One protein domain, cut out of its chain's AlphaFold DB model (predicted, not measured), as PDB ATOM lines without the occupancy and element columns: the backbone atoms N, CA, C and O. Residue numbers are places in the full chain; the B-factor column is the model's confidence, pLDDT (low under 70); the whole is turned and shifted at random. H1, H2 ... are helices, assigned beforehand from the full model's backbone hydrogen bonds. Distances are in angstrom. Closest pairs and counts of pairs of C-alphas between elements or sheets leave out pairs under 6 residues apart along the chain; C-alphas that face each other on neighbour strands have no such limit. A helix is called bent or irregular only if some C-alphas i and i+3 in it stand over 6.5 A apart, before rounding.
ATOM      1  N   ILE A   2     -29.990  48.589  28.120       75.25
ATOM      2  CA  ILE A   2     -28.740  49.208  27.608       75.25
ATOM      3  C   ILE A   2     -27.907  48.252  26.731       75.25
ATOM      4  O   ILE A   2     -27.480  48.624  25.641       75.25
ATOM      5  N   GLU A   3     -27.719  47.006  27.171       81.69
ATOM      6  CA  GLU A   3     -26.946  46.007  26.420       81.69
ATOM      7  C   GLU A   3     -27.615  45.616  25.090       81.69
ATOM      8  O   GLU A   3     -26.969  45.608  24.046       81.69
ATOM      9  N   ALA A   4     -28.930  45.385  25.101       84.81
ATOM     10  CA  ALA A   4     -29.700  45.031  23.909       84.81
ATOM     11  C   ALA A   4     -29.746  46.174  22.877       84.81
ATOM     12  O   ALA A   4     -29.589  45.944  21.679       84.81
ATOM     13  N   THR A   5     -29.899  47.423  23.333       81.81
ATOM     14  CA  THR A   5     -29.797  48.600  22.458       81.81
ATOM     15  C   THR A   5     -28.383  48.764  21.899       81.81
ATOM     16  O   THR A   5     -28.236  49.096  20.728       81.81
ATOM     17  N   GLY A   6     -27.344  48.447  22.682       86.00
ATOM     18  CA  GLY A   6     -25.958  48.431  22.210       86.00
ATOM     19  C   GLY A   6     -25.708  47.389  21.114       86.00
ATOM     20  O   GLY A   6     -25.054  47.692  20.117       86.00
ATOM     21  N   GLN A   7     -26.283  46.187  21.245       88.00
ATOM     22  CA  GLN A   7     -26.223  45.142  20.211       88.00
ATOM     23  C   GLN A   7     -26.884  45.598  18.900       88.00
ATOM     24  O   GLN A   7     -26.320  45.396  17.825       88.00
ATOM     25  N   LEU A   8     -28.034  46.276  18.976       87.50
ATOM     26  CA  LEU A   8     -28.704  46.847  17.803       87.50
ATOM     27  C   LEU A   8     -27.888  47.966  17.145       87.50
ATOM     28  O   LEU A   8     -27.783  48.002  15.919       87.50
ATOM     29  N   SER A   9     -27.266  48.850  17.931       86.31
ATOM     30  CA  SER A   9     -26.369  49.882  17.396       86.31
ATOM     31  C   SER A   9     -25.162  49.279  16.672       86.31
ATOM     32  O   SER A   9     -24.785  49.761  15.603       86.31
ATOM     33  N   ALA A  10     -24.578  48.203  17.206       89.56
ATOM     34  CA  ALA A  10     -23.485  47.488  16.550       89.56
ATOM     35  C   ALA A  10     -23.933  46.854  15.220       89.56
ATOM     36  O   ALA A  10     -23.268  47.043  14.201       89.56
ATOM     37  N   ALA A  11     -25.088  46.181  15.206       90.19
ATOM     38  CA  ALA A  11     -25.658  45.589  13.995       90.19
ATOM     39  C   ALA A  11     -25.969  46.645  12.918       90.19
ATOM     40  O   ALA A  11     -25.688  46.427  11.740       90.19
ATOM     41  N   LEU A  12     -26.490  47.812  13.315       88.56
ATOM     42  CA  LEU A  12     -26.734  48.934  12.407       88.56
ATOM     43  C   LEU A  12     -25.431  49.473  11.802       88.56
ATOM     44  O   LEU A  12     -25.377  49.738  10.603       88.56
ATOM     45  N   ASN A  13     -24.377  49.632  12.602       89.69
ATOM     46  CA  ASN A  13     -23.084  50.097  12.098       89.69
ATOM     47  C   ASN A  13     -22.463  49.098  11.116       89.69
ATOM     48  O   ASN A  13     -21.968  49.508  10.068       89.69
ATOM     49  N   GLN A  14     -22.553  47.799  11.404       90.44
ATOM     50  CA  GLN A  14     -22.110  46.759  10.477       90.44
ATOM     51  C   GLN A  14     -22.906  46.799   9.163       90.44
ATOM     52  O   GLN A  14     -22.323  46.747   8.081       90.44
ATOM     53  N   ALA A  15     -24.230  46.949   9.246       89.12
ATOM     54  CA  ALA A  15     -25.094  47.074   8.078       89.12
ATOM     55  C   ALA A  15     -24.743  48.297   7.212       89.12
ATOM     56  O   ALA A  15     -24.703  48.185   5.990       89.12
ATOM     57  N   LYS A  16     -24.434  49.448   7.828       89.56
ATOM     58  CA  LYS A  16     -23.978  50.651   7.110       89.56
ATOM     59  C   LYS A  16     -22.671  50.423   6.359       89.56
ATOM     60  O   LYS A  16     -22.594  50.766   5.188       89.56
ATOM     61  N   GLN A  17     -21.676  49.832   7.019       90.06
ATOM     62  CA  GLN A  17     -20.372  49.564   6.406       90.06
ATOM     63  C   GLN A  17     -20.496  48.613   5.212       90.06
ATOM     64  O   GLN A  17     -19.904  48.848   4.161       90.06
ATOM     65  N   LEU A  18     -21.306  47.558   5.349       90.94
ATOM     66  CA  LEU A  18     -21.573  46.630   4.251       90.94
ATOM     67  C   LEU A  18     -22.345  47.296   3.108       90.94
ATOM     68  O   LEU A  18     -22.038  47.034   1.950       90.94
ATOM     69  N   ARG A  19     -23.305  48.175   3.420       89.25
ATOM     70  CA  ARG A  19     -24.025  48.967   2.419       89.25
ATOM     71  C   ARG A  19     -23.077  49.863   1.628       89.25
ATOM     72  O   ARG A  19     -23.086  49.800   0.411       89.25
ATOM     73  N   GLU A  20     -22.225  50.632   2.301       91.00
ATOM     74  CA  GLU A  20     -21.250  51.511   1.636       91.00
ATOM     75  C   GLU A  20     -20.328  50.727   0.688       91.00
ATOM     76  O   GLU A  20     -20.063  51.161  -0.433       91.00
ATOM     77  N   ALA A  21     -19.880  49.541   1.109       92.06
ATOM     78  CA  ALA A  21     -19.077  48.652   0.275       92.06
ATOM     79  C   ALA A  21     -19.853  48.081  -0.931       92.06
ATOM     80  O   ALA A  21     -19.280  47.956  -2.018       92.06
ATOM     81  N   ALA A  22     -21.132  47.737  -0.746       92.75
ATOM     82  CA  ALA A  22     -22.010  47.263  -1.814       92.75
ATOM     83  C   ALA A  22     -22.269  48.372  -2.846       92.75
ATOM     84  O   ALA A  22     -22.022  48.160  -4.034       92.75
ATOM     85  N   ASP A  23     -22.626  49.574  -2.385       90.25
ATOM     86  CA  ASP A  23     -22.880  50.746  -3.227       90.25
ATOM     87  C   ASP A  23     -21.638  51.102  -4.062       90.25
ATOM     88  O   ASP A  23     -21.720  51.291  -5.278       90.25
ATOM     89  N   ALA A  24     -20.451  51.101  -3.439       91.81
ATOM     90  CA  ALA A  24     -19.178  51.326  -4.130       91.81
ATOM     91  C   ALA A  24     -18.868  50.259  -5.198       91.81
ATOM     92  O   ALA A  24     -18.112  50.519  -6.138       91.81
ATOM     93  N   SER A  25     -19.464  49.072  -5.072       90.56
ATOM     94  CA  SER A  25     -19.319  47.945  -5.998       90.56
ATOM     95  C   SER A  25     -20.487  47.820  -6.983       90.56
ATOM     96  O   SER A  25     -20.531  46.850  -7.737       90.56
ATOM     97  N   LYS A  26     -21.412  48.795  -7.007       90.00
ATOM     98  CA  LYS A  26     -22.653  48.781  -7.805       90.00
ATOM     99  C   LYS A  26     -23.593  47.607  -7.488       90.00
ATOM    100  O   LYS A  26     -24.400  47.234  -8.333       90.00
ATOM    101  N   ALA A  27     -23.480  47.022  -6.300       91.06
ATOM    102  CA  ALA A  27     -24.452  46.070  -5.781       91.06
ATOM    103  C   ALA A  27     -25.495  46.823  -4.947       91.06
ATOM    104  O   ALA A  27     -25.151  47.771  -4.242       91.06
ATOM    105  N   THR A  28     -26.754  46.389  -4.982       85.56
ATOM    106  CA  THR A  28     -27.798  46.995  -4.148       85.56
ATOM    107  C   THR A  28     -27.535  46.685  -2.676       85.56
ATOM    108  O   THR A  28     -27.517  45.518  -2.271       85.56
ATOM    109  N   GLY A  29     -27.287  47.731  -1.881       79.69
ATOM    110  CA  GLY A  29     -27.107  47.650  -0.434       79.69
ATOM    111  C   GLY A  29     -28.426  47.705   0.351       79.69
ATOM    112  O   GLY A  29     -29.465  48.131  -0.148       79.69
ATOM    113  N   LEU A  30     -28.385  47.283   1.620       80.88
ATOM    114  CA  LEU A  30     -29.549  47.311   2.515       80.88
ATOM    115  C   LEU A  30     -30.036  48.749   2.757       80.88
ATOM    116  O   LEU A  30     -29.248  49.595   3.168       80.88
ATOM    117  N   ASP A  31     -31.339  49.015   2.662       79.38
ATOM    118  CA  ASP A  31     -31.892  50.283   3.149       79.38
ATOM    119  C   ASP A  31     -31.850  50.359   4.688       79.38
ATOM    120  O   ASP A  31     -32.715  49.855   5.412       79.38
ATOM    121  N   THR A  32     -30.822  51.035   5.202       79.19
ATOM    122  CA  THR A  32     -30.614  51.225   6.642       79.19
ATOM    123  C   THR A  32     -31.561  52.245   7.274       79.19
ATOM    124  O   THR A  32     -31.648  52.294   8.500       79.19
ATOM    125  N   SER A  33     -32.266  53.057   6.481       78.56
ATOM    126  CA  SER A  33     -33.142  54.130   6.979       78.56
ATOM    127  C   SER A  33     -34.303  53.538   7.774       78.56
ATOM    128  O   SER A  33     -34.584  53.943   8.898       78.56
ATOM    129  N   ASN A  34     -34.902  52.475   7.236       78.06
ATOM    130  CA  ASN A  34     -35.967  51.730   7.897       78.06
ATOM    131  C   ASN A  34     -35.513  51.058   9.203       78.06
ATOM    132  O   ASN A  34     -36.274  51.022  10.171       78.06
ATOM    133  N   LEU A  35     -34.269  50.563   9.250       79.25
ATOM    134  CA  LEU A  35     -33.688  49.979  10.461       79.25
ATOM    135  C   LEU A  35     -33.436  51.045  11.538       79.25
ATOM    136  O   LEU A  35     -33.742  50.806  12.704       79.25
ATOM    137  N   MET A  36     -32.936  52.227  11.159       81.00
ATOM    138  CA  MET A  36     -32.782  53.357  12.085       81.00
ATOM    139  C   MET A  36     -34.114  53.763  12.696       81.00
ATOM    140  O   MET A  36     -34.236  53.795  13.917       81.00
ATOM    141  N   THR A  37     -35.130  54.006  11.860       81.31
ATOM    142  CA  THR A  37     -36.452  54.422  12.337       81.31
ATOM    143  C   THR A  37     -37.041  53.393  13.297       81.31
ATOM    144  O   THR A  37     -37.591  53.773  14.327       81.31
ATOM    145  N   LEU A  38     -36.899  52.094  13.008       81.69
ATOM    146  CA  LEU A  38     -37.350  51.030  13.907       81.69
ATOM    147  C   LEU A  38     -36.650  51.105  15.274       81.69
ATOM    148  O   LEU A  38     -37.311  51.055  16.313       81.69
ATOM    149  N   ILE A  39     -35.320  51.238  15.280       80.81
ATOM    150  CA  ILE A  39     -34.527  51.296  16.513       80.81
ATOM    151  C   ILE A  39     -34.897  52.534  17.340       80.81
ATOM    152  O   ILE A  39     -35.140  52.416  18.542       80.81
ATOM    153  N   GLU A  40     -34.964  53.708  16.718       81.69
ATOM    154  CA  GLU A  40     -35.175  54.985  17.409       81.69
ATOM    155  C   GLU A  40     -36.611  55.161  17.910       81.69
ATOM    156  O   GLU A  40     -36.809  55.585  19.045       81.69
ATOM    157  N   SER A  41     -37.611  54.819  17.091       77.06
ATOM    158  CA  SER A  41     -39.015  55.147  17.384       77.06
ATOM    159  C   SER A  41     -39.798  54.043  18.089       77.06
ATOM    160  O   SER A  41     -40.741  54.344  18.818       77.06
ATOM    161  N   ALA A  42     -39.439  52.773  17.880       75.50
ATOM    162  CA  ALA A  42     -40.194  51.648  18.422       75.50
ATOM    163  C   ALA A  42     -39.429  50.920  19.529       75.50
ATOM    164  O   ALA A  42     -39.995  50.662  20.587       75.50
ATOM    165  N   ILE A  43     -38.148  50.611  19.301       80.00
ATOM    166  CA  ILE A  43     -37.369  49.747  20.201       80.00
ATOM    167  C   ILE A  43     -36.755  50.532  21.369       80.00
ATOM    168  O   ILE A  43     -36.724  50.037  22.501       80.00
ATOM    169  N   THR A  44     -36.271  51.755  21.134       76.62
ATOM    170  CA  THR A  44     -35.680  52.587  22.193       76.62
ATOM    171  C   THR A  44     -36.733  52.903  23.249       76.62
ATOM    172  O   THR A  44     -37.747  53.527  22.962       76.62
ATOM    173  N   MET A  45     -36.497  52.452  24.484       74.19
ATOM    174  CA  MET A  45     -37.465  52.528  25.592       74.19
ATOM    175  C   MET A  45     -38.811  51.822  25.330       74.19
ATOM    176  O   MET A  45     -39.734  52.021  26.111       74.19
ATOM    177  N   LEU A  46     -38.920  50.983  24.286       78.81
ATOM    178  CA  LEU A  46     -40.163  50.311  23.876       78.81
ATOM    179  C   LEU A  46     -41.344  51.296  23.750       78.81
ATOM    180  O   LEU A  46     -42.444  51.031  24.229       78.81
ATOM    181  N   GLN A  47     -41.104  52.461  23.136       77.31
ATOM    182  CA  GLN A  47     -42.095  53.544  23.008       77.31
ATOM    183  C   GLN A  47     -43.334  53.154  22.188       77.31
ATOM    184  O   GLN A  47     -44.375  53.801  22.290       77.31
ATOM    185  N   GLN A  48     -43.233  52.092  21.388       82.81
ATOM    186  CA  GLN A  48     -44.348  51.485  20.667       82.81
ATOM    187  C   GLN A  48     -44.540  50.041  21.130       82.81
ATOM    188  O   GLN A  48     -43.622  49.439  21.693       82.81
ATOM    189  N   ALA A  49     -45.715  49.472  20.845       86.25
ATOM    190  CA  ALA A  49     -46.055  48.074  21.113       86.25
ATOM    191  C   ALA A  49     -45.149  47.123  20.308       86.25
ATOM    192  O   ALA A  49     -45.495  46.647  19.230       86.25
ATOM    193  N   SER A  50     -43.952  46.894  20.836       87.62
ATOM    194  CA  SER A  50     -42.852  46.188  20.195       87.62
ATOM    195  C   SER A  50     -42.279  45.140  21.141       87.62
ATOM    196  O   SER A  50     -42.451  45.202  22.359       87.62
ATOM    197  N   VAL A  51     -41.602  44.149  20.566       89.56
ATOM    198  CA  VAL A  51     -40.944  43.078  21.313       89.56
ATOM    199  C   VAL A  51     -39.458  43.111  20.989       89.56
ATOM    200  O   VAL A  51     -39.070  43.011  19.826       89.56
ATOM    201  N   LEU A  52     -38.630  43.224  22.028       89.25
ATOM    202  CA  LEU A  52     -37.181  43.084  21.944       89.25
ATOM    203  C   LEU A  52     -36.755  41.839  22.720       89.25
ATOM    204  O   LEU A  52     -36.914  41.776  23.938       89.25
ATOM    205  N   ILE A  53     -36.188  40.863  22.014       91.19
ATOM    206  CA  ILE A  53     -35.632  39.649  22.613       91.19
ATOM    207  C   ILE A  53     -34.110  39.778  22.586       91.19
ATOM    208  O   ILE A  53     -33.514  39.909  21.522       91.19
ATOM    209  N   SER A  54     -33.475  39.754  23.756       92.00
ATOM    210  CA  SER A  54     -32.017  39.772  23.889       92.00
ATOM    211  C   SER A  54     -31.606  38.818  25.000       92.00
ATOM    212  O   SER A  54     -32.184  38.830  26.087       92.00
ATOM    213  N   ALA A  55     -30.625  37.973  24.703       92.88
ATOM    214  CA  ALA A  55     -30.085  36.986  25.623       92.88
ATOM    215  C   ALA A  55     -28.578  36.841  25.345       92.88
ATOM    216  O   ALA A  55     -28.220  36.324  24.286       92.88
ATOM    217  N   PRO A  56     -27.686  37.274  26.258       89.56
ATOM    218  CA  PRO A  56     -26.235  37.259  26.034       89.56
ATOM    219  C   PRO A  56     -25.653  35.876  25.705       89.56
ATOM    220  O   PRO A  56     -24.652  35.778  25.003       89.56
TER     221      PRO A  56
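This is residues 2 to 56 of the 272 residues of a protein of Commensalibacter intestini (UniProt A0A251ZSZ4). A loose helical hairpin: the long helix H1 runs one way, a short link turns, and the shorter H2 folds back beside it, nearly parallel in line. After H2, residues 47 to 56 form a tail with no named element, which crosses the open end of the hairpin toward the side of H1. The printed part has 55 residues with two named helices, H1 then H2, and no named strand; the class is all helix. The whole is loose, with a radius of gyration of the C-alphas of 12.9 A, and flat, spanning 37 by 23 by 12 A.

H1, residues 2 to 24, and H2, residues 32 to 46, form a helical hairpin. They touch, the closest C-alphas being those of Lys 16 and Thr 32, 6.7 A apart. They run opposite ways at a shallow tilt of 5 degrees. In H1 every O i to N i+4 pair is within hydrogen-bond range; in H2, 7 of 11 are.

H1 measures 33.2 A from C-alpha 2 at (-28.740, 49.208, 27.608) to C-alpha 24. H2 measures 19.7 A, ends with C-alpha 46 at (-40.163, 50.311, 23.876), and is irregular: C-alphas 42 and 45 are 7.7 A apart.

The two farthest C-alphas, of Ser 25 and Ala 49, are 38.1 A apart. The printed part has no cut, and no printed residue is under 70 in pLDDT.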